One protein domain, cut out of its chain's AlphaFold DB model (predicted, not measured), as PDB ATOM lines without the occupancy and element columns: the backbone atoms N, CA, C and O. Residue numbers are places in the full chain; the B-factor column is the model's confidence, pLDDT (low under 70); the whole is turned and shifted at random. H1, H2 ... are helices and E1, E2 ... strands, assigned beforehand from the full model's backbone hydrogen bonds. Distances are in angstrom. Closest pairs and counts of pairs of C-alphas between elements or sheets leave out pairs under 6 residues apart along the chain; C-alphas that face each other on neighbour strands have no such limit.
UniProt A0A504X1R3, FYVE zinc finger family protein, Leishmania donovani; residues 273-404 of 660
ATOM      1  N   GLY A 273      37.784   6.217 -62.552       46.28
ATOM      2  CA  GLY A 273      36.947   5.185 -61.937       46.28
ATOM      3  C   GLY A 273      36.413   4.200 -62.971       46.28
ATOM      4  O   GLY A 273      36.486   2.983 -62.781       46.28
ATOM      5  N   ASP A 274      35.958   4.714 -64.115       50.66
ATOM      6  CA  ASP A 274      35.482   3.852 -65.196       50.66
ATOM      7  C   ASP A 274      36.633   3.152 -65.947       50.66
ATOM      8  O   ASP A 274      36.464   2.022 -66.404       50.66
ATOM      9  N   ALA A 275      37.840   3.735 -65.975       52.44
ATOM     10  CA  ALA A 275      39.041   3.047 -66.458       52.44
ATOM     11  C   ALA A 275      39.409   1.828 -65.586       52.44
ATOM     12  O   ALA A 275      39.722   0.766 -66.130       52.44
ATOM     13  N   PHE A 276      39.300   1.923 -64.252       53.91
ATOM     14  CA  PHE A 276      39.466   0.763 -63.362       53.91
ATOM     15  C   PHE A 276      38.401  -0.312 -63.615       53.91
ATOM     16  O   PHE A 276      38.744  -1.484 -63.776       53.91
ATOM     17  N   GLY A 277      37.124   0.066 -63.737       55.31
ATOM     18  CA  GLY A 277      36.063  -0.882 -64.101       55.31
ATOM     19  C   GLY A 277      36.336  -1.588 -65.438       55.31
ATOM     20  O   GLY A 277      36.169  -2.802 -65.558       55.31
ATOM     21  N   GLN A 278      36.815  -0.856 -66.446       57.16
ATOM     22  CA  GLN A 278      37.108  -1.405 -67.773       57.16
ATOM     23  C   GLN A 278      38.353  -2.310 -67.807       57.16
ATOM     24  O   GLN A 278      38.320  -3.320 -68.510       57.16
ATOM     25  N   LEU A 279      39.396  -2.027 -67.013       57.47
ATOM     26  CA  LEU A 279      40.553  -2.923 -66.831       57.47
ATOM     27  C   LEU A 279      40.134  -4.309 -66.309       57.47
ATOM     28  O   LEU A 279      40.670  -5.328 -66.742       57.47
ATOM     29  N   PHE A 280      39.156  -4.348 -65.400       60.28
ATOM     30  CA  PHE A 280      38.754  -5.564 -64.692       60.28
ATOM     31  C   PHE A 280      37.560  -6.312 -65.309       60.28
ATOM     32  O   PHE A 280      37.421  -7.513 -65.078       60.28
ATOM     33  N   ARG A 281      36.777  -5.681 -66.201       60.47
ATOM     34  CA  ARG A 281      35.672  -6.311 -66.972       60.47
ATOM     35  C   ARG A 281      36.071  -7.519 -67.844       60.47
ATOM     36  O   ARG A 281      35.187  -8.162 -68.412       60.47
ATOM     37  N   GLY A 282      37.365  -7.831 -67.966       56.31
ATOM     38  CA  GLY A 282      37.892  -8.995 -68.688       56.31
ATOM     39  C   GLY A 282      38.807  -9.929 -67.882       56.31
ATOM     40  O   GLY A 282      39.334 -10.873 -68.469       56.31
ATOM     41  N   ASP A 283      39.028  -9.701 -66.580       68.75
ATOM     42  CA  ASP A 283      39.921 -10.554 -65.777       68.75
ATOM     43  C   ASP A 283      39.259 -11.924 -65.498       68.75
ATOM     44  O   ASP A 283      38.204 -11.969 -64.865       68.75
ATOM     45  N   PRO A 284      39.853 -13.066 -65.905       67.44
ATOM     46  CA  PRO A 284      39.266 -14.389 -65.681       67.44
ATOM     47  C   PRO A 284      39.195 -14.818 -64.200       67.44
ATOM     48  O   PRO A 284      38.569 -15.836 -63.903       67.44
ATOM     49  N   ARG A 285      39.820 -14.076 -63.271       71.56
ATOM     50  CA  ARG A 285      39.662 -14.234 -61.809       71.56
ATOM     51  C   ARG A 285      38.362 -13.604 -61.293       71.56
ATOM     52  O   ARG A 285      37.873 -13.971 -60.221       71.56
ATOM     53  N   ILE A 286      37.808 -12.648 -62.036       78.94
ATOM     54  CA  ILE A 286      36.598 -11.916 -61.674       78.94
ATOM     55  C   ILE A 286      35.394 -12.597 -62.313       78.94
ATOM     56  O   ILE A 286      35.256 -12.678 -63.533       78.94
ATOM     57  N   HIS A 287      34.479 -13.071 -61.473       82.25
ATOM     58  CA  HIS A 287      33.187 -13.572 -61.911       82.25
ATOM     59  C   HIS A 287      32.075 -13.034 -60.989       82.25
ATOM     60  O   HIS A 287      32.179 -13.182 -59.766       82.25
ATOM     61  N   PRO A 288      31.001 -12.422 -61.532       85.19
ATOM     62  CA  PRO A 288      29.899 -11.908 -60.722       85.19
ATOM     63  C   PRO A 288      29.299 -12.995 -59.825       85.19
ATOM     64  O   PRO A 288      28.705 -13.963 -60.298       85.19
ATOM     65  N   SER A 289      29.460 -12.826 -58.513       89.25
ATOM     66  CA  SER A 289      29.038 -13.785 -57.493       89.25
ATOM     67  C   SER A 289      28.260 -13.080 -56.391       89.25
ATOM     68  O   SER A 289      28.620 -11.994 -55.950       89.25
ATOM     69  N   THR A 290      27.207 -13.726 -55.900       91.38
ATOM     70  CA  THR A 290      26.387 -13.270 -54.769       91.38
ATOM     71  C   THR A 290      27.084 -13.402 -53.407       91.38
ATOM     72  O   THR A 290      26.487 -13.054 -52.392       91.38
ATOM     73  N   HIS A 291      28.323 -13.915 -53.369       92.00
ATOM     74  CA  HIS A 291      29.048 -14.261 -52.136       92.00
ATOM     75  C   HIS A 291      30.523 -13.833 -52.125       92.00
ATOM     76  O   HIS A 291      31.201 -14.086 -51.130       92.00
ATOM     77  N   LEU A 292      31.028 -13.235 -53.213       94.19
ATOM     78  CA  LEU A 292      32.394 -12.713 -53.270       94.19
ATOM     79  C   LEU A 292      32.389 -11.191 -53.156       94.19
ATOM     80  O   LEU A 292      31.719 -10.519 -53.937       94.19
ATOM     81  N   LEU A 293      33.186 -10.678 -52.224       94.62
ATOM     82  CA  LEU A 293      33.590  -9.279 -52.167       94.62
ATOM     83  C   LEU A 293      34.954  -9.146 -52.839       94.62
ATOM     84  O   LEU A 293      35.908  -9.756 -52.361       94.62
ATOM     85  N   TYR A 294      35.045  -8.369 -53.917       94.06
ATOM     86  CA  TYR A 294      36.296  -8.073 -54.620       94.06
ATOM     87  C   TYR A 294      36.848  -6.701 -54.213       94.06
ATOM     88  O   TYR A 294      36.113  -5.711 -54.173       94.06
ATOM     89  N   PHE A 295      38.153  -6.636 -53.946       93.06
ATOM     90  CA  PHE A 295      38.855  -5.389 -53.646       93.06
ATOM     91  C   PHE A 295      40.306  -5.422 -54.144       93.06
ATOM     92  O   PHE A 295      40.881  -6.488 -54.355       93.06
ATOM     93  N   LEU A 296      40.887  -4.244 -54.332       89.00
ATOM     94  CA  LEU A 296      42.290  -4.020 -54.655       89.00
ATOM     95  C   LEU A 296      43.013  -3.599 -53.373       89.00
ATOM     96  O   LEU A 296      42.497  -2.749 -52.646       89.00
ATOM     97  N   ASP A 297      44.171  -4.184 -53.073       88.81
ATOM     98  CA  ASP A 297      44.996  -3.739 -51.942       88.81
ATOM     99  C   ASP A 297      45.729  -2.416 -52.240       88.81
ATOM    100  O   ASP A 297      45.557  -1.796 -53.294       88.81
ATOM    101  N   PHE A 298      46.580  -1.971 -51.310       83.19
ATOM    102  CA  PHE A 298      47.421  -0.796 -51.537       83.19
ATOM    103  C   PHE A 298      48.352  -0.985 -52.737       83.19
ATOM    104  O   PHE A 298      48.604  -0.029 -53.457       83.19
ATOM    105  N   GLN A 299      48.842  -2.196 -52.994       80.81
ATOM    106  CA  GLN A 299      49.708  -2.535 -54.119       80.81
ATOM    107  C   GLN A 299      48.951  -2.558 -55.464       80.81
ATOM    108  O   GLN A 299      49.597  -2.507 -56.513       80.81
ATOM    109  N   GLY A 300      47.616  -2.534 -55.457       80.19
ATOM    110  CA  GLY A 300      46.774  -2.670 -56.646       80.19
ATOM    111  C   GLY A 300      46.585  -4.125 -57.087       80.19
ATOM    112  O   GLY A 300      46.119  -4.365 -58.201       80.19
ATOM    113  N   GLU A 301      46.945  -5.095 -56.242       84.12
ATOM    114  CA  GLU A 301      46.655  -6.506 -56.473       84.12
ATOM    115  C   GLU A 301      45.200  -6.823 -56.123       84.12
ATOM    116  O   GLU A 301      44.636  -6.312 -55.153       84.12
ATOM    117  N   LEU A 302      44.585  -7.679 -56.940       88.75
ATOM    118  CA  LEU A 302      43.181  -8.053 -56.815       88.75
ATOM    119  C   LEU A 302      43.001  -9.206 -55.825       88.75
ATOM    120  O   LEU A 302      43.400 -10.343 -56.093       88.75
ATOM    121  N   HIS A 303      42.269  -8.921 -54.753       91.44
ATOM    122  CA  HIS A 303      41.876  -9.862 -53.713       91.44
ATOM    123  C   HIS A 303      40.365 -10.088 -53.705       91.44
ATOM    124  O   HIS A 303      39.577  -9.293 -54.226       91.44
ATOM    125  N   TRP A 304      39.941 -11.192 -53.090       93.94
ATOM    126  CA  TRP A 304      38.527 -11.482 -52.885       93.94
ATOM    127  C   TRP A 304      38.270 -12.239 -51.582       93.94
ATOM    128  O   TRP A 304      39.070 -13.070 -51.148       93.94
ATOM    129  N   ILE A 305      37.114 -11.979 -50.974       94.19
ATOM    130  CA  ILE A 305      36.650 -12.630 -49.744       94.19
ATOM    131  C   ILE A 305      35.433 -13.483 -50.083       94.19
ATOM    132  O   ILE A 305      34.432 -12.974 -50.584       94.19
ATOM    133  N   ASP A 306      35.524 -14.787 -49.815       93.50
ATOM    134  CA  ASP A 306      34.452 -15.750 -50.081       93.50
ATOM    135  C   ASP A 306      33.603 -15.997 -48.837       93.50
ATOM    136  O   ASP A 306      33.930 -16.830 -47.988       93.50
ATOM    137  N   PHE A 307      32.470 -15.300 -48.756       92.25
ATOM    138  CA  PHE A 307      31.549 -15.388 -47.630       92.25
ATOM    139  C   PHE A 307      30.793 -16.724 -47.516       92.25
ATOM    140  O   PHE A 307      30.046 -16.895 -46.553       92.25
ATOM    141  N   ASN A 308      30.981 -17.685 -48.430       90.75
ATOM    142  CA  ASN A 308      30.511 -19.062 -48.236       90.75
ATOM    143  C   ASN A 308      31.545 -19.943 -47.509       90.75
ATOM    144  O   ASN A 308      31.198 -21.017 -47.010       90.75
ATOM    145  N   LYS A 309      32.811 -19.515 -47.423       88.44
ATOM    146  CA  LYS A 309      33.882 -20.239 -46.722       88.44
ATOM    147  C   LYS A 309      34.056 -19.722 -45.296       88.44
ATOM    148  O   LYS A 309      33.907 -18.538 -45.018       88.44
ATOM    149  N   LYS A 310      34.425 -20.604 -44.366       83.81
ATOM    150  CA  LYS A 310      34.926 -20.199 -43.039       83.81
ATOM    151  C   LYS A 310      36.411 -19.802 -43.182       83.81
ATOM    152  O   LYS A 310      37.107 -20.512 -43.906       83.81
ATOM    153  N   PRO A 311      36.906 -18.737 -42.517       85.25
ATOM    154  CA  PRO A 311      36.227 -17.939 -41.484       85.25
ATOM    155  C   PRO A 311      35.152 -16.968 -41.993       85.25
ATOM    156  O   PRO A 311      34.180 -16.740 -41.275       85.25
ATOM    157  N   ALA A 312      35.293 -16.449 -43.217       85.62
ATOM    158  CA  ALA A 312      34.544 -15.297 -43.735       85.62
ATOM    159  C   ALA A 312      33.007 -15.384 -43.626       85.62
ATOM    160  O   ALA A 312      32.351 -14.371 -43.411       85.62
ATOM    161  N   ALA A 313      32.414 -16.577 -43.672       85.62
ATOM    162  CA  ALA A 313      30.985 -16.813 -43.437       85.62
ATOM    163  C   ALA A 313      30.451 -16.327 -42.067       85.62
ATOM    164  O   ALA A 313      29.240 -16.309 -41.868       85.62
ATOM    165  N   LYS A 314      31.328 -15.955 -41.122       89.50
ATOM    166  CA  LYS A 314      30.979 -15.310 -39.844       89.50
ATOM    167  C   LYS A 314      31.121 -13.780 -39.836       89.50
ATOM    168  O   LYS A 314      30.863 -13.178 -38.804       89.50
ATOM    169  N   ILE A 315      31.565 -13.157 -40.926       92.00
ATOM    170  CA  ILE A 315      31.768 -11.705 -40.988       92.00
ATOM    171  C   ILE A 315      30.424 -11.024 -41.266       92.00
ATOM    172  O   ILE A 315      29.841 -11.175 -42.346       92.00
ATOM    173  N   ASP A 316      29.952 -10.279 -40.277       90.94
ATOM    174  CA  ASP A 316      28.693  -9.529 -40.249       90.94
ATOM    175  C   ASP A 316      28.883  -8.042 -39.886       90.94
ATOM    176  O   ASP A 316      27.978  -7.238 -40.090       90.94
ATOM    177  N   THR A 317      30.067  -7.686 -39.388       91.31
ATOM    178  CA  THR A 317      30.413  -6.398 -38.780       91.31
ATOM    179  C   THR A 317      31.702  -5.833 -39.370       91.31
ATOM    180  O   THR A 317      32.612  -6.574 -39.751       91.31
ATOM    181  N   GLU A 318      31.792  -4.505 -39.419       90.69
ATOM    182  CA  GLU A 318      32.943  -3.754 -39.927       90.69
ATOM    183  C   GLU A 318      34.278  -4.197 -39.316       90.69
ATOM    184  O   GLU A 318      35.176  -4.611 -40.050       90.69
ATOM    185  N   SER A 319      34.383  -4.220 -37.986       90.25
ATOM    186  CA  SER A 319      35.621  -4.601 -37.295       90.25
ATOM    187  C   SER A 319      36.019  -6.058 -37.548       90.25
ATOM    188  O   SER A 319      37.205  -6.368 -37.618       90.25
ATOM    189  N   ALA A 320      35.052  -6.960 -37.758       92.31
ATOM    190  CA  ALA A 320      35.338  -8.342 -38.139       92.31
ATOM    191  C   ALA A 320      35.865  -8.450 -39.583       92.31
ATOM    192  O   ALA A 320      36.710  -9.302 -39.859       92.31
ATOM    193  N   LEU A 321      35.413  -7.583 -40.497       93.75
ATOM    194  CA  LEU A 321      35.958  -7.494 -41.855       93.75
ATOM    195  C   LEU A 321      37.354  -6.865 -41.857       93.75
ATOM    196  O   LEU A 321      38.248  -7.405 -42.502       93.75
ATOM    197  N   GLN A 322      37.559  -5.774 -41.117       93.12
ATOM    198  CA  GLN A 322      38.858  -5.114 -40.940       93.12
ATOM    199  C   GLN A 322      39.904  -6.081 -40.370       93.12
ATOM    200  O   GLN A 322      40.965  -6.263 -40.970       93.12
ATOM    201  N   GLN A 323      39.574  -6.775 -39.273       92.81
ATOM    202  CA  GLN A 323      40.431  -7.797 -38.671       92.81
ATOM    203  C   GLN A 323      40.718  -8.941 -39.652       92.81
ATOM    204  O   GLN A 323      41.863  -9.358 -39.794       92.81
ATOM    205  N   TYR A 324      39.704  -9.424 -40.379       94.12
ATOM    206  CA  TYR A 324      39.898 -10.478 -41.374       94.12
ATOM    207  C   TYR A 324      40.805 -10.030 -42.529       94.12
ATOM    208  O   TYR A 324      41.675 -10.796 -42.949       94.12
ATOM    209  N   ILE A 325      40.651  -8.793 -43.020       92.88
ATOM    210  CA  ILE A 325      41.522  -8.228 -44.057       92.88
ATOM    211  C   ILE A 325      42.966  -8.151 -43.543       92.88
ATOM    212  O   ILE A 325      43.885  -8.601 -44.229       92.88
ATOM    213  N   PHE A 326      43.159  -7.656 -42.318       91.19
ATOM    214  CA  PHE A 326      44.466  -7.583 -41.672       91.19
ATOM    215  C   PHE A 326      45.131  -8.967 -41.542       91.19
ATOM    216  O   PHE A 326      46.233  -9.167 -42.052       91.19
ATOM    217  N   GLU A 327      44.439  -9.944 -40.949       90.56
ATOM    218  CA  GLU A 327      44.959 -11.297 -40.696       90.56
ATOM    219  C   GLU A 327      45.244 -12.116 -41.963       90.56
ATOM    220  O   GLU A 327      46.123 -12.977 -41.951       90.56
ATOM    221  N   ASN A 328      44.488 -11.910 -43.048       89.50
ATOM    222  CA  ASN A 328      44.582 -12.767 -44.239       89.50
ATOM    223  C   ASN A 328      45.460 -12.144 -45.330       89.50
ATOM    224  O   ASN A 328      46.163 -12.879 -46.021       89.50
ATOM    225  N   PHE A 329      45.468 -10.813 -45.461       87.50
ATOM    226  CA  PHE A 329      46.156 -10.111 -46.552       87.50
ATOM    227  C   PHE A 329      47.345  -9.255 -46.090       87.50
ATOM    228  O   PHE A 329      48.126  -8.831 -46.935       87.50
ATOM    229  N   HIS A 330      47.531  -9.047 -44.777       85.94
ATOM    230  CA  HIS A 330      48.672  -8.324 -44.188       85.94
ATOM    231  C   HIS A 330      48.974  -6.975 -44.885       85.94
ATOM    232  O   HIS A 330      50.079  -6.777 -45.401       85.94
ATOM    233  N   PRO A 331      48.002  -6.044 -44.937       83.94
ATOM    234  CA  PRO A 331      48.114  -4.819 -45.717       83.94
ATOM    235  C   PRO A 331      49.241  -3.920 -45.201       83.94
ATOM    236  O   PRO A 331      49.226  -3.432 -44.067       83.94
ATOM    237  N   MET A 332      50.217  -3.684 -46.074       79.25
ATOM    238  CA  MET A 332      51.414  -2.900 -45.794       79.25
ATOM    239  C   MET A 332      51.476  -1.665 -46.693       79.25
ATOM    240  O   MET A 332      51.238  -1.753 -47.898       79.25
ATOM    241  N   VAL A 333      51.832  -0.522 -46.106       79.25
ATOM    242  CA  VAL A 333      52.016   0.759 -46.803       79.25
ATOM    243  C   VAL A 333      53.476   1.192 -46.715       79.25
ATOM    244  O   VAL A 333      54.122   1.030 -45.682       79.25
ATOM    245  N   GLU A 334      54.001   1.751 -47.803       75.62
ATOM    246  CA  GLU A 334      55.345   2.326 -47.857       75.62
ATOM    247  C   GLU A 334      55.298   3.800 -47.413       75.62
ATOM    248  O   GLU A 334      54.813   4.669 -48.135       75.62
ATOM    249  N   GLU A 335      55.794   4.087 -46.209       75.88
ATOM    250  CA  GLU A 335      56.000   5.441 -45.691       75.88
ATOM    251  C   GLU A 335      57.474   5.832 -45.874       75.88
ATOM    252  O   GLU A 335      58.339   5.572 -45.029       75.88
ATOM    253  N   GLY A 336      57.781   6.427 -47.029       77.25
ATOM    254  CA  GLY A 336      59.152   6.746 -47.426       77.25
ATOM    255  C   GLY A 336      60.003   5.478 -47.527       77.25
ATOM    256  O   GLY A 336      59.705   4.583 -48.308       77.25
ATOM    257  N   ASN A 337      61.050   5.376 -46.702       73.62
ATOM    258  CA  ASN A 337      61.960   4.222 -46.686       73.62
ATOM    259  C   ASN A 337      61.536   3.112 -45.697       73.62
ATOM    260  O   ASN A 337      62.372   2.293 -45.305       73.62
ATOM    261  N   ARG A 338      60.283   3.100 -45.220       71.44
ATOM    262  CA  ARG A 338      59.781   2.101 -44.261       71.44
ATOM    263  C   ARG A 338      58.475   1.480 -44.731       71.44
ATOM    264  O   ARG A 338      57.551   2.182 -45.118       71.44
ATOM    265  N   VAL A 339      58.390   0.159 -44.617       76.25
ATOM    266  CA  VAL A 339      57.140  -0.582 -44.787       76.25
ATOM    267  C   VAL A 339      56.445  -0.646 -43.428       76.25
ATOM    268  O   VAL A 339      57.032  -1.138 -42.462       76.25
ATOM    269  N   VAL A 340      55.224  -0.124 -43.344       77.94
ATOM    270  CA  VAL A 340      54.439  -0.027 -42.110       77.94
ATOM    271  C   VAL A 340      53.165  -0.871 -42.256       77.94
ATOM    272  O   VAL A 340      52.388  -0.631 -43.186       77.94
ATOM    273  N   PRO A 341      52.926  -1.867 -41.381       78.81
ATOM    274  CA  PRO A 341      51.646  -2.563 -41.329       78.81
ATOM    275  C   PRO A 341      50.590  -1.630 -40.729       78.81
ATOM    276  O   PRO A 341      50.828  -1.009 -39.692       78.81
ATOM    277  N   LEU A 342      49.426  -1.525 -41.369       81.44
ATOM    278  CA  LEU A 342      48.329  -0.715 -40.834       81.44
ATOM    279  C   LEU A 342      47.520  -1.518 -39.807       81.44
ATOM    280  O   LEU A 342      47.209  -2.676 -40.088       81.44
ATOM    281  N   PRO A 343      47.132  -0.936 -38.659       86.31
ATOM    282  CA  PRO A 343      46.223  -1.600 -37.734       86.31
ATOM    283  C   PRO A 343      44.811  -1.720 -38.352       86.31
ATOM    284  O   PRO A 343      44.444  -0.880 -39.184       86.31
ATOM    285  N   PRO A 344      44.014  -2.738 -37.969       86.75
ATOM    286  CA  PRO A 344      42.695  -3.010 -38.553       86.75
ATOM    287  C   PRO A 344      41.757  -1.798 -38.589       86.75
ATOM    288  O   PRO A 344      41.092  -1.558 -39.593       86.75
ATOM    289  N   GLU A 345      41.746  -1.002 -37.523       87.25
ATOM    290  CA  GLU A 345      40.867   0.155 -37.321       87.25
ATOM    291  C   GLU A 345      41.162   1.310 -38.295       87.25
ATOM    292  O   GLU A 345      40.345   2.211 -38.466       87.25
ATOM    293  N   MET A 346      42.325   1.285 -38.956       86.69
ATOM    294  CA  MET A 346      42.702   2.240 -40.001       86.69
ATOM    295  C   MET A 346      42.397   1.731 -41.419       86.69
ATOM    296  O   MET A 346      42.726   2.422 -42.384       86.69
ATOM    297  N   LEU A 347      41.793   0.549 -41.581       89.62
ATOM    298  CA  LEU A 347      41.433  -0.012 -42.885       89.62
ATOM    299  C   LEU A 347      39.991   0.341 -43.261       89.62
ATOM    300  O   LEU A 347      39.046   0.041 -42.536       89.62
ATOM    301  N   ALA A 348      39.812   0.900 -44.453       90.31
ATOM    302  CA  ALA A 348      38.511   1.141 -45.063       90.31
ATOM    303  C   ALA A 348      38.466   0.583 -46.489       90.31
ATOM    304  O   ALA A 348      39.494   0.463 -47.156       90.31
ATOM    305  N   LEU A 349      37.264   0.287 -46.985       91.62
ATOM    306  CA  LEU A 349      37.034   0.060 -48.412       91.62
ATOM    307  C   LEU A 349      36.329   1.287 -48.986       91.62
ATOM    308  O   LEU A 349      35.346   1.772 -48.422       91.62
ATOM    309  N   SER A 350      36.830   1.789 -50.106       90.44
ATOM    310  CA  SER A 350      36.235   2.904 -50.839       90.44
ATOM    311  C   SER A 350      35.960   2.521 -52.293       90.44
ATOM    312  O   SER A 350      36.330   1.440 -52.753       90.44
ATOM    313  N   TYR A 351      35.285   3.398 -53.023       86.06
ATOM    314  CA  TYR A 351      35.142   3.314 -54.472       86.06
ATOM    315  C   TYR A 351      35.167   4.719 -55.071       86.06
ATOM    316  O   TYR A 351      34.895   5.705 -54.387       86.06
ATOM    317  N   ILE A 352      35.489   4.809 -56.357       80.00
ATOM    318  CA  ILE A 352      35.342   6.045 -57.125       80.00
ATOM    319  C   ILE A 352      33.909   6.055 -57.668       80.00
ATOM    320  O   ILE A 352      33.501   5.102 -58.336       80.00
ATOM    321  N   ASN A 353      33.129   7.088 -57.346       81.00
ATOM    322  CA  ASN A 353      31.773   7.246 -57.879       81.00
ATOM    323  C   ASN A 353      31.779   7.910 -59.269       81.00
ATOM    324  O   ASN A 353      32.807   8.394 -59.735       81.00
ATOM    325  N   ASP A 354      30.610   8.017 -59.906       78.69
ATOM    326  CA  ASP A 354      30.433   8.652 -61.228       78.69
ATOM    327  C   ASP A 354      30.620  10.195 -61.213       78.69
ATOM    328  O   ASP A 354      30.227  10.906 -62.140       78.69
ATOM    329  N   HIS A 355      31.196  10.734 -60.133       78.88
ATOM    330  CA  HIS A 355      31.652  12.119 -59.972       78.88
ATOM    331  C   HIS A 355      33.158  12.192 -59.651       78.88
ATOM    332  O   HIS A 355      33.646  13.237 -59.228       78.88
ATOM    333  N   GLN A 356      33.887  11.083 -59.820       74.62
ATOM    334  CA  GLN A 356      35.332  10.932 -59.584       74.62
ATOM    335  C   GLN A 356      35.797  11.167 -58.138       74.62
ATOM    336  O   GLN A 356      36.994  11.129 -57.853       74.62
ATOM    337  N   SER A 357      34.864  11.346 -57.202       75.75
ATOM    338  CA  SER A 357      35.168  11.447 -55.776       75.75
ATOM    339  C   SER A 357      35.364  10.061 -55.158       75.75
ATOM    340  O   SER A 357      34.629   9.116 -55.465       75.75
ATOM    341  N   LEU A 358      36.356   9.950 -54.272       77.62
ATOM    342  CA  LEU A 358      36.629   8.741 -53.503       77.62
ATOM    343  C   LEU A 358      35.638   8.653 -52.333       77.62
ATOM    344  O   LEU A 358      35.706   9.438 -51.390       77.62
ATOM    345  N   VAL A 359      34.706   7.704 -52.398       83.19
ATOM    346  CA  VAL A 359      33.648   7.512 -51.398       83.19
ATOM    347  C   VAL A 359      33.980   6.303 -50.530       83.19
ATOM    348  O   VAL A 359      34.050   5.176 -51.025       83.19
ATOM    349  N   VAL A 360      34.157   6.521 -49.226       86.81
ATOM    350  CA  VAL A 360      34.271   5.439 -48.233       86.81
ATOM    351  C   VAL A 360      32.920   4.740 -48.083       86.81
ATOM    352  O   VAL A 360      31.881   5.394 -47.986       86.81
ATOM    353  N   LEU A 361      32.924   3.408 -48.071       87.69
ATOM    354  CA  LEU A 361      31.722   2.607 -47.852       87.69
ATOM    355  C   LEU A 361      31.492   2.356 -46.363       87.69
ATOM    356  O   LEU A 361      32.398   1.928 -45.656       87.69
ATOM    357  N   ASP A 362      30.242   2.519 -45.930       89.12
ATOM    358  CA  ASP A 362      29.741   1.909 -44.697       89.12
ATOM    359  C   ASP A 362      29.871   0.382 -44.821       89.12
ATOM    360  O   ASP A 362      29.131  -0.276 -45.563       89.12
ATOM    361  N   LEU A 363      30.856  -0.172 -44.113       89.19
ATOM    362  CA  LEU A 363      31.180  -1.592 -44.162       89.19
ATOM    363  C   LEU A 363      30.072  -2.446 -43.532       89.19
ATOM    364  O   LEU A 363      29.827  -3.558 -43.995       89.19
ATOM    365  N   ASN A 364      29.329  -1.922 -42.557       90.12
ATOM    366  CA  ASN A 364      28.205  -2.623 -41.936       90.12
ATOM    367  C   ASN A 364      27.032  -2.732 -42.921       90.12
ATOM    368  O   ASN A 364      26.469  -3.814 -43.099       90.12
ATOM    369  N   ARG A 365      26.720  -1.655 -43.657       89.44
ATOM    370  CA  ARG A 365      25.735  -1.690 -44.752       89.44
ATOM    371  C   ARG A 365      26.189  -2.565 -45.922       89.44
ATOM    372  O   ARG A 365      25.355  -3.235 -46.527       89.44
ATOM    373  N   LEU A 366      27.484  -2.610 -46.238       91.62
ATOM    374  CA  LEU A 366      28.026  -3.526 -47.251       91.62
ATOM    375  C   LEU A 366      27.802  -4.999 -46.852       91.62
ATOM    376  O   LEU A 366      27.324  -5.787 -47.672       91.62
ATOM    377  N   LEU A 367      28.103  -5.341 -45.593       91.62
ATOM    378  CA  LEU A 367      28.056  -6.695 -45.022       91.62
ATOM    379  C   LEU A 367      26.659  -7.191 -44.630       91.62
ATOM    380  O   LEU A 367      26.473  -8.405 -44.510       91.62
ATOM    381  N   ALA A 368      25.693  -6.289 -44.426       91.50
ATOM    382  CA  ALA A 368      24.334  -6.621 -44.002       91.50
ATOM    383  C   ALA A 368      23.724  -7.727 -44.878       91.50
ATOM    384  O   ALA A 368      23.729  -7.634 -46.104       91.50
ATOM    385  N   ARG A 369      23.192  -8.792 -44.266       90.94
ATOM    386  CA  ARG A 369      22.695  -9.992 -44.971       90.94
ATOM    387  C   ARG A 369      21.219  -9.869 -45.371       90.94
ATOM    388  O   ARG A 369      20.406 -10.745 -45.091       90.94
ATOM    389  N   ASP A 370      20.894  -8.745 -45.997       93.50
ATOM    390  CA  ASP A 370      19.575  -8.429 -46.550       93.50
ATOM    391  C   ASP A 370      19.380  -9.022 -47.969       93.50
ATOM    392  O   ASP A 370      20.216  -9.769 -48.485       93.50
ATOM    393  N   ALA A 371      18.262  -8.682 -48.623       92.69
ATOM    394  CA  ALA A 371      17.967  -9.105 -49.996       92.69
ATOM    395  C   ALA A 371      18.876  -8.454 -51.066       92.69
ATOM    396  O   ALA A 371      19.000  -8.980 -52.173       92.69
ATOM    397  N   GLU A 372      19.523  -7.330 -50.749       92.44
ATOM    398  CA  GLU A 372      20.442  -6.605 -51.630       92.44
ATOM    399  C   GLU A 372      21.894  -7.091 -51.508       92.44
ATOM    400  O   GLU A 372      22.682  -6.843 -52.421       92.44
ATOM    401  N   PHE A 373      22.268  -7.814 -50.445       91.88
ATOM    402  CA  PHE A 373      23.625  -8.325 -50.210       91.88
ATOM    403  C   PHE A 373      24.226  -8.974 -51.463       91.88
ATOM    404  O   PHE A 373      25.298  -8.593 -51.933       91.88
ATOM    405  N   GLY A 374      23.488  -9.904 -52.073       90.81
ATOM    406  CA  GLY A 374      23.925 -10.597 -53.284       90.81
ATOM    407  C   GLY A 374      24.008  -9.703 -54.527       90.81
ATOM    408  O   GLY A 374      24.634 -10.097 -55.509       90.81
ATOM    409  N   ALA A 375      23.381  -8.524 -54.536       90.25
ATOM    410  CA  ALA A 375      23.580  -7.496 -55.559       90.25
ATOM    411  C   ALA A 375      24.823  -6.641 -55.254       90.25
ATOM    412  O   ALA A 375      25.644  -6.457 -56.149       90.25
ATOM    413  N   ARG A 376      25.029  -6.222 -53.995       93.38
ATOM    414  CA  ARG A 376      26.239  -5.497 -53.561       93.38
ATOM    415  C   ARG A 376      27.515  -6.296 -53.843       93.38
ATOM    416  O   ARG A 376      28.447  -5.753 -54.423       93.38
ATOM    417  N   MET A 377      27.528  -7.596 -53.537       93.94
ATOM    418  CA  MET A 377      28.651  -8.491 -53.863       93.94
ATOM    419  C   MET A 377      28.941  -8.526 -55.372       93.94
ATOM    420  O   MET A 377      30.078  -8.299 -55.789       93.94
ATOM    421  N   ARG A 378      27.906  -8.702 -56.210       89.00
ATOM    422  CA  ARG A 378      28.045  -8.682 -57.679       89.00
ATOM    423  C   ARG A 378      28.558  -7.343 -58.208       89.00
ATOM    424  O   ARG A 378      29.437  -7.360 -59.061       89.00
ATOM    425  N   HIS A 379      28.098  -6.216 -57.664       88.81
ATOM    426  CA  HIS A 379      28.606  -4.894 -58.037       88.81
ATOM    427  C   HIS A 379      30.121  -4.771 -57.792       88.81
ATOM    428  O   HIS A 379      30.819  -4.194 -58.619       88.81
ATOM    429  N   THR A 380      30.668  -5.385 -56.731       91.12
ATOM    430  CA  THR A 380      32.131  -5.376 -56.513       91.12
ATOM    431  C   THR A 380      32.916  -6.161 -57.570       91.12
ATOM    432  O   THR A 380      34.078  -5.860 -57.804       91.12
ATOM    433  N   ALA A 381      32.297  -7.114 -58.276       85.88
ATOM    434  CA  ALA A 381      32.925  -7.757 -59.433       85.88
ATOM    435  C   ALA A 381      32.933  -6.850 -60.684       85.88
ATOM    436  O   ALA A 381      33.784  -7.005 -61.550       85.88
ATOM    437  N   GLU A 382      31.996  -5.906 -60.798       84.06
ATOM    438  CA  GLU A 382      31.911  -4.967 -61.928       84.06
ATOM    439  C   GLU A 382      32.742  -3.693 -61.694       84.06
ATOM    440  O   GLU A 382      33.292  -3.125 -62.641       84.06
ATOM    441  N   ARG A 383      32.853  -3.269 -60.430       85.25
ATOM    442  CA  ARG A 383      33.690  -2.172 -59.930       85.25
ATOM    443  C   ARG A 383      34.350  -2.612 -58.602       85.25
ATOM    444  O   ARG A 383      33.743  -2.421 -57.545       85.25
ATOM    445  N   PRO A 384      35.554  -3.224 -58.641       89.06
ATOM    446  CA  PRO A 384      36.297  -3.626 -57.441       89.06
ATOM    447  C   PRO A 384      36.546  -2.459 -56.487       89.06
ATOM    448  O   PRO A 384      36.826  -1.341 -56.920       89.06
ATOM    449  N   LEU A 385      36.446  -2.722 -55.182       92.19
ATOM    450  CA  LEU A 385      36.664  -1.697 -54.158       92.19
ATOM    451  C   LEU A 385      38.157  -1.396 -53.975       92.19
ATOM    452  O   LEU A 385      39.005  -2.229 -54.278       92.19
ATOM    453  N   LEU A 386      38.487  -0.228 -53.433       90.69
ATOM    454  CA  LEU A 386      39.855   0.196 -53.137       90.69
ATOM    455  C   LEU A 386      40.126   0.097 -51.634       90.69
ATOM    456  O   LEU A 386      39.496   0.803 -50.838       90.69
ATOM    457  N   LEU A 387      41.093  -0.734 -51.233       91.19
ATOM    458  CA  LEU A 387      41.607  -0.711 -49.868       91.19
ATOM    459  C   LEU A 387      42.264   0.646 -49.613       91.19
ATOM    460  O   LEU A 387      43.114   1.118 -50.370       91.19
ATOM    461  N   SER A 388      41.800   1.292 -48.557       89.12
ATOM    462  CA  SER A 388      42.113   2.672 -48.222       89.12
ATOM    463  C   SER A 388      42.526   2.755 -46.763       89.12
ATOM    464  O   SER A 388      42.014   2.024 -45.915       89.12
ATOM    465  N   ARG A 389      43.446   3.664 -46.462       87.50
ATOM    466  CA  ARG A 389      43.868   3.982 -45.104       87.50
ATOM    467  C   ARG A 389      43.078   5.177 -44.602       87.50
ATOM    468  O   ARG A 389      43.132   6.234 -45.224       87.50
ATOM    469  N   LEU A 390      42.427   5.030 -43.458       85.06
ATOM    470  CA  LEU A 390      41.913   6.154 -42.688       85.06
ATOM    471  C   LEU A 390      43.087   6.861 -41.998       85.06
ATOM    472  O   LEU A 390      43.860   6.242 -41.262       85.06
ATOM    473  N   VAL A 391      43.233   8.160 -42.250       81.12
ATOM    474  CA  VAL A 391      44.167   9.047 -41.546       81.12
ATOM    475  C   VAL A 391      43.350  10.110 -40.828       81.12
ATOM    476  O   VAL A 391      42.538  10.783 -41.460       81.12
ATOM    477  N   ALA A 392      43.546  10.241 -39.516       74.38
ATOM    478  CA  ALA A 392      42.896  11.277 -38.722       74.38
ATOM    479  C   ALA A 392      43.382  12.665 -39.165       74.38
ATOM    480  O   ALA A 392      44.588  12.898 -39.266       74.38
ATOM    481  N   ASP A 393      42.445  13.573 -39.424       69.44
ATOM    482  CA  ASP A 393      42.745  14.962 -39.754       69.44
ATOM    483  C   ASP A 393      43.338  15.677 -38.530       69.44
ATOM    484  O   ASP A 393      42.824  15.577 -37.411       69.44
ATOM    485  N   VAL A 394      44.431  16.404 -38.754       57.25
ATOM    486  CA  VAL A 394      45.229  17.078 -37.723       57.25
ATOM    487  C   VAL A 394      44.454  18.235 -37.075       57.25
ATOM    488  O   VAL A 394      44.800  18.647 -35.970       57.25
ATOM    489  N   ALA A 395      43.403  18.742 -37.730       54.62
ATOM    490  CA  ALA A 395      42.574  19.830 -37.210       54.62
ATOM    491  C   ALA A 395      41.714  19.435 -35.989       54.62
ATOM    492  O   ALA A 395      41.684  20.182 -35.015       54.62
ATOM    493  N   ASP A 396      41.046  18.274 -36.031       50.66
ATOM    494  CA  ASP A 396      40.020  17.882 -35.042       50.66
ATOM    495  C   ASP A 396      40.080  16.402 -34.598       50.66
ATOM    496  O   ASP A 396      39.367  16.002 -33.679       50.66
ATOM    497  N   GLY A 397      40.885  15.545 -35.241       48.69
ATOM    498  CA  GLY A 397      41.065  14.127 -34.880       48.69
ATOM    499  C   GLY A 397      39.854  13.197 -35.081       48.69
ATOM    500  O   GLY A 397      40.026  11.979 -35.095       48.69
ATOM    501  N   ALA A 398      38.646  13.742 -35.255       46.53
ATOM    502  CA  ALA A 398      37.400  12.998 -35.468       46.53
ATOM    503  C   ALA A 398      37.022  12.815 -36.953       46.53
ATOM    504  O   ALA A 398      36.164  11.992 -37.277       46.53
ATOM    505  N   VAL A 399      37.647  13.576 -37.857       55.66
ATOM    506  CA  VAL A 399      37.487  13.433 -39.312       55.66
ATOM    507  C   VAL A 399      38.584  12.508 -39.831       55.66
ATOM    508  O   VAL A 399      39.753  12.703 -39.507       55.66
ATOM    509  N   PHE A 400      38.221  11.515 -40.642       62.53
ATOM    510  CA  PHE A 400      39.174  10.595 -41.262       62.53
ATOM    511  C   PHE A 400      39.190  10.760 -42.781       62.53
ATOM    512  O   PHE A 400      38.175  10.559 -43.448       62.53
ATOM    513  N   THR A 401      40.363  11.065 -43.331       64.94
ATOM    514  CA  THR A 401      40.595  11.128 -44.780       64.94
ATOM    515  C   THR A 401      41.078   9.771 -45.281       64.94
ATOM    516  O   THR A 401      41.979   9.168 -44.697       64.94
ATOM    517  N   ALA A 402      40.480   9.282 -46.369       64.56
ATOM    518  CA  ALA A 402      40.833   8.008 -46.984       64.56
ATOM    519  C   ALA A 402      41.959   8.178 -48.015       64.56
ATOM    520  O   ALA A 402      41.756   8.781 -49.066       64.56
ATOM    521  N   LEU A 403      43.133   7.607 -47.738       61.69
ATOM    522  CA  LEU A 403      44.259   7.559 -48.673       61.69
ATOM    523  C   LEU A 403      44.366   6.182 -49.341       61.69
ATOM    524  O   LEU A 403      44.375   5.155 -48.664       61.69
ATOM    525  N   SER A 404      44.530   6.161 -50.662       62.50
ATOM    526  CA  SER A 404      44.908   4.975 -51.444       62.50
ATOM    527  C   SER A 404      46.162   5.272 -52.282       62.50
ATOM    528  O   SER A 404      46.508   6.437 -52.500       62.50
TER     529      SER A 404
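Overview. This is residues 273 to 404 of the 660 residues of the protein "FYVE zinc finger family protein" of Leishmania donovani (UniProt A0A504X1R3). A strongly twisted sheet of six strands is built along the long strand E7, with E5 and its hairpin partner E6 on one side of it, and the hairpin E1 and E2 at one end and E8, folded back, at the other end of its opposite side. H4 packs beside E1, H2 sits beside E5 and E2, H1 and H3 only graze the sheet, and a separate small hairpin, E3 and E4, lies farthest from the mean of the C-alphas. The printed part has 132 residues, with four named helices and eight named strands; along the chain H1 comes first, then E1 and E2, then H2, then E3, E4, E5 and E6, then H3 and H4, and last E7 and E8; the class is mixed, helices and strands, and in the branched sheet the neighbours E1 and E7 are parallel, while the neighbour pairs E1 and E2, E5 and E6, E5 and E7, and E7 and E8 are antiparallel. The whole is compact, with a radius of gyration of the C-alphas of 14.7 A and spans of 39 by 33 by 27 A.

Arrangement. Begin at H1, residues 273 to 280, which only grazes the branched sheet. Next find the hairpin of E1, residues 292 to 296, and E2, residues 302 to 306, with N 295 and O 303 3.0 A apart. H2, residues 318 to 329, has a height of 5.7 A over the sheet and lies over none of its strands. The hairpin of E3, residues 332 to 335, and E4, residues 338 to 341, has N 335 and O 338 at 2.8 A. E5, residues 347 to 352, and E6, residues 358 to 360, form a hairpin with N 351 and O 359 at 2.9 A. H3, residues 363 to 367, touches residues 318 to 321 of H2; the closest C-alphas, of Leu 363 and Glu 318, are 5.1 A apart. H4, residues 373 to 382, stands at the sheet's level; its closest C-alpha to E1 is Met 377, 5.3 A from Leu 293. E7, residues 385 to 392, pairs with E1 (N 296 and O 385, 2.8 A), with E5 (N 350 and O 386, 2.9 A), and in a hairpin with E8, residues 400 to 403 (N 391 and O 401, 2.9 A). Every O i to N i+4 pair is within hydrogen-bond range in H1, H2 and H3; in H4 4 of 6 are.

Along the chain. Find C-alpha 273 at (36.947, 5.185, -61.937), where H1 begins. H2 is 16.1 A long, H4 14.7 A, E5 16.6 A and E7 21.1 A, ending at C-alpha 392, (42.896, 11.277, -38.722). E8 ends at C-alpha 403, (44.259, 7.559, -48.673).

Size, cuts and confidence. The C-alphas farthest apart, of Asn 337 and Ala 371, are 46.1 A apart. The printed part has no cut, and the links H1 to E1 and E2 to H2 are long. Look for pLDDT under 70 at residues 273 to 284 and 393 to 404.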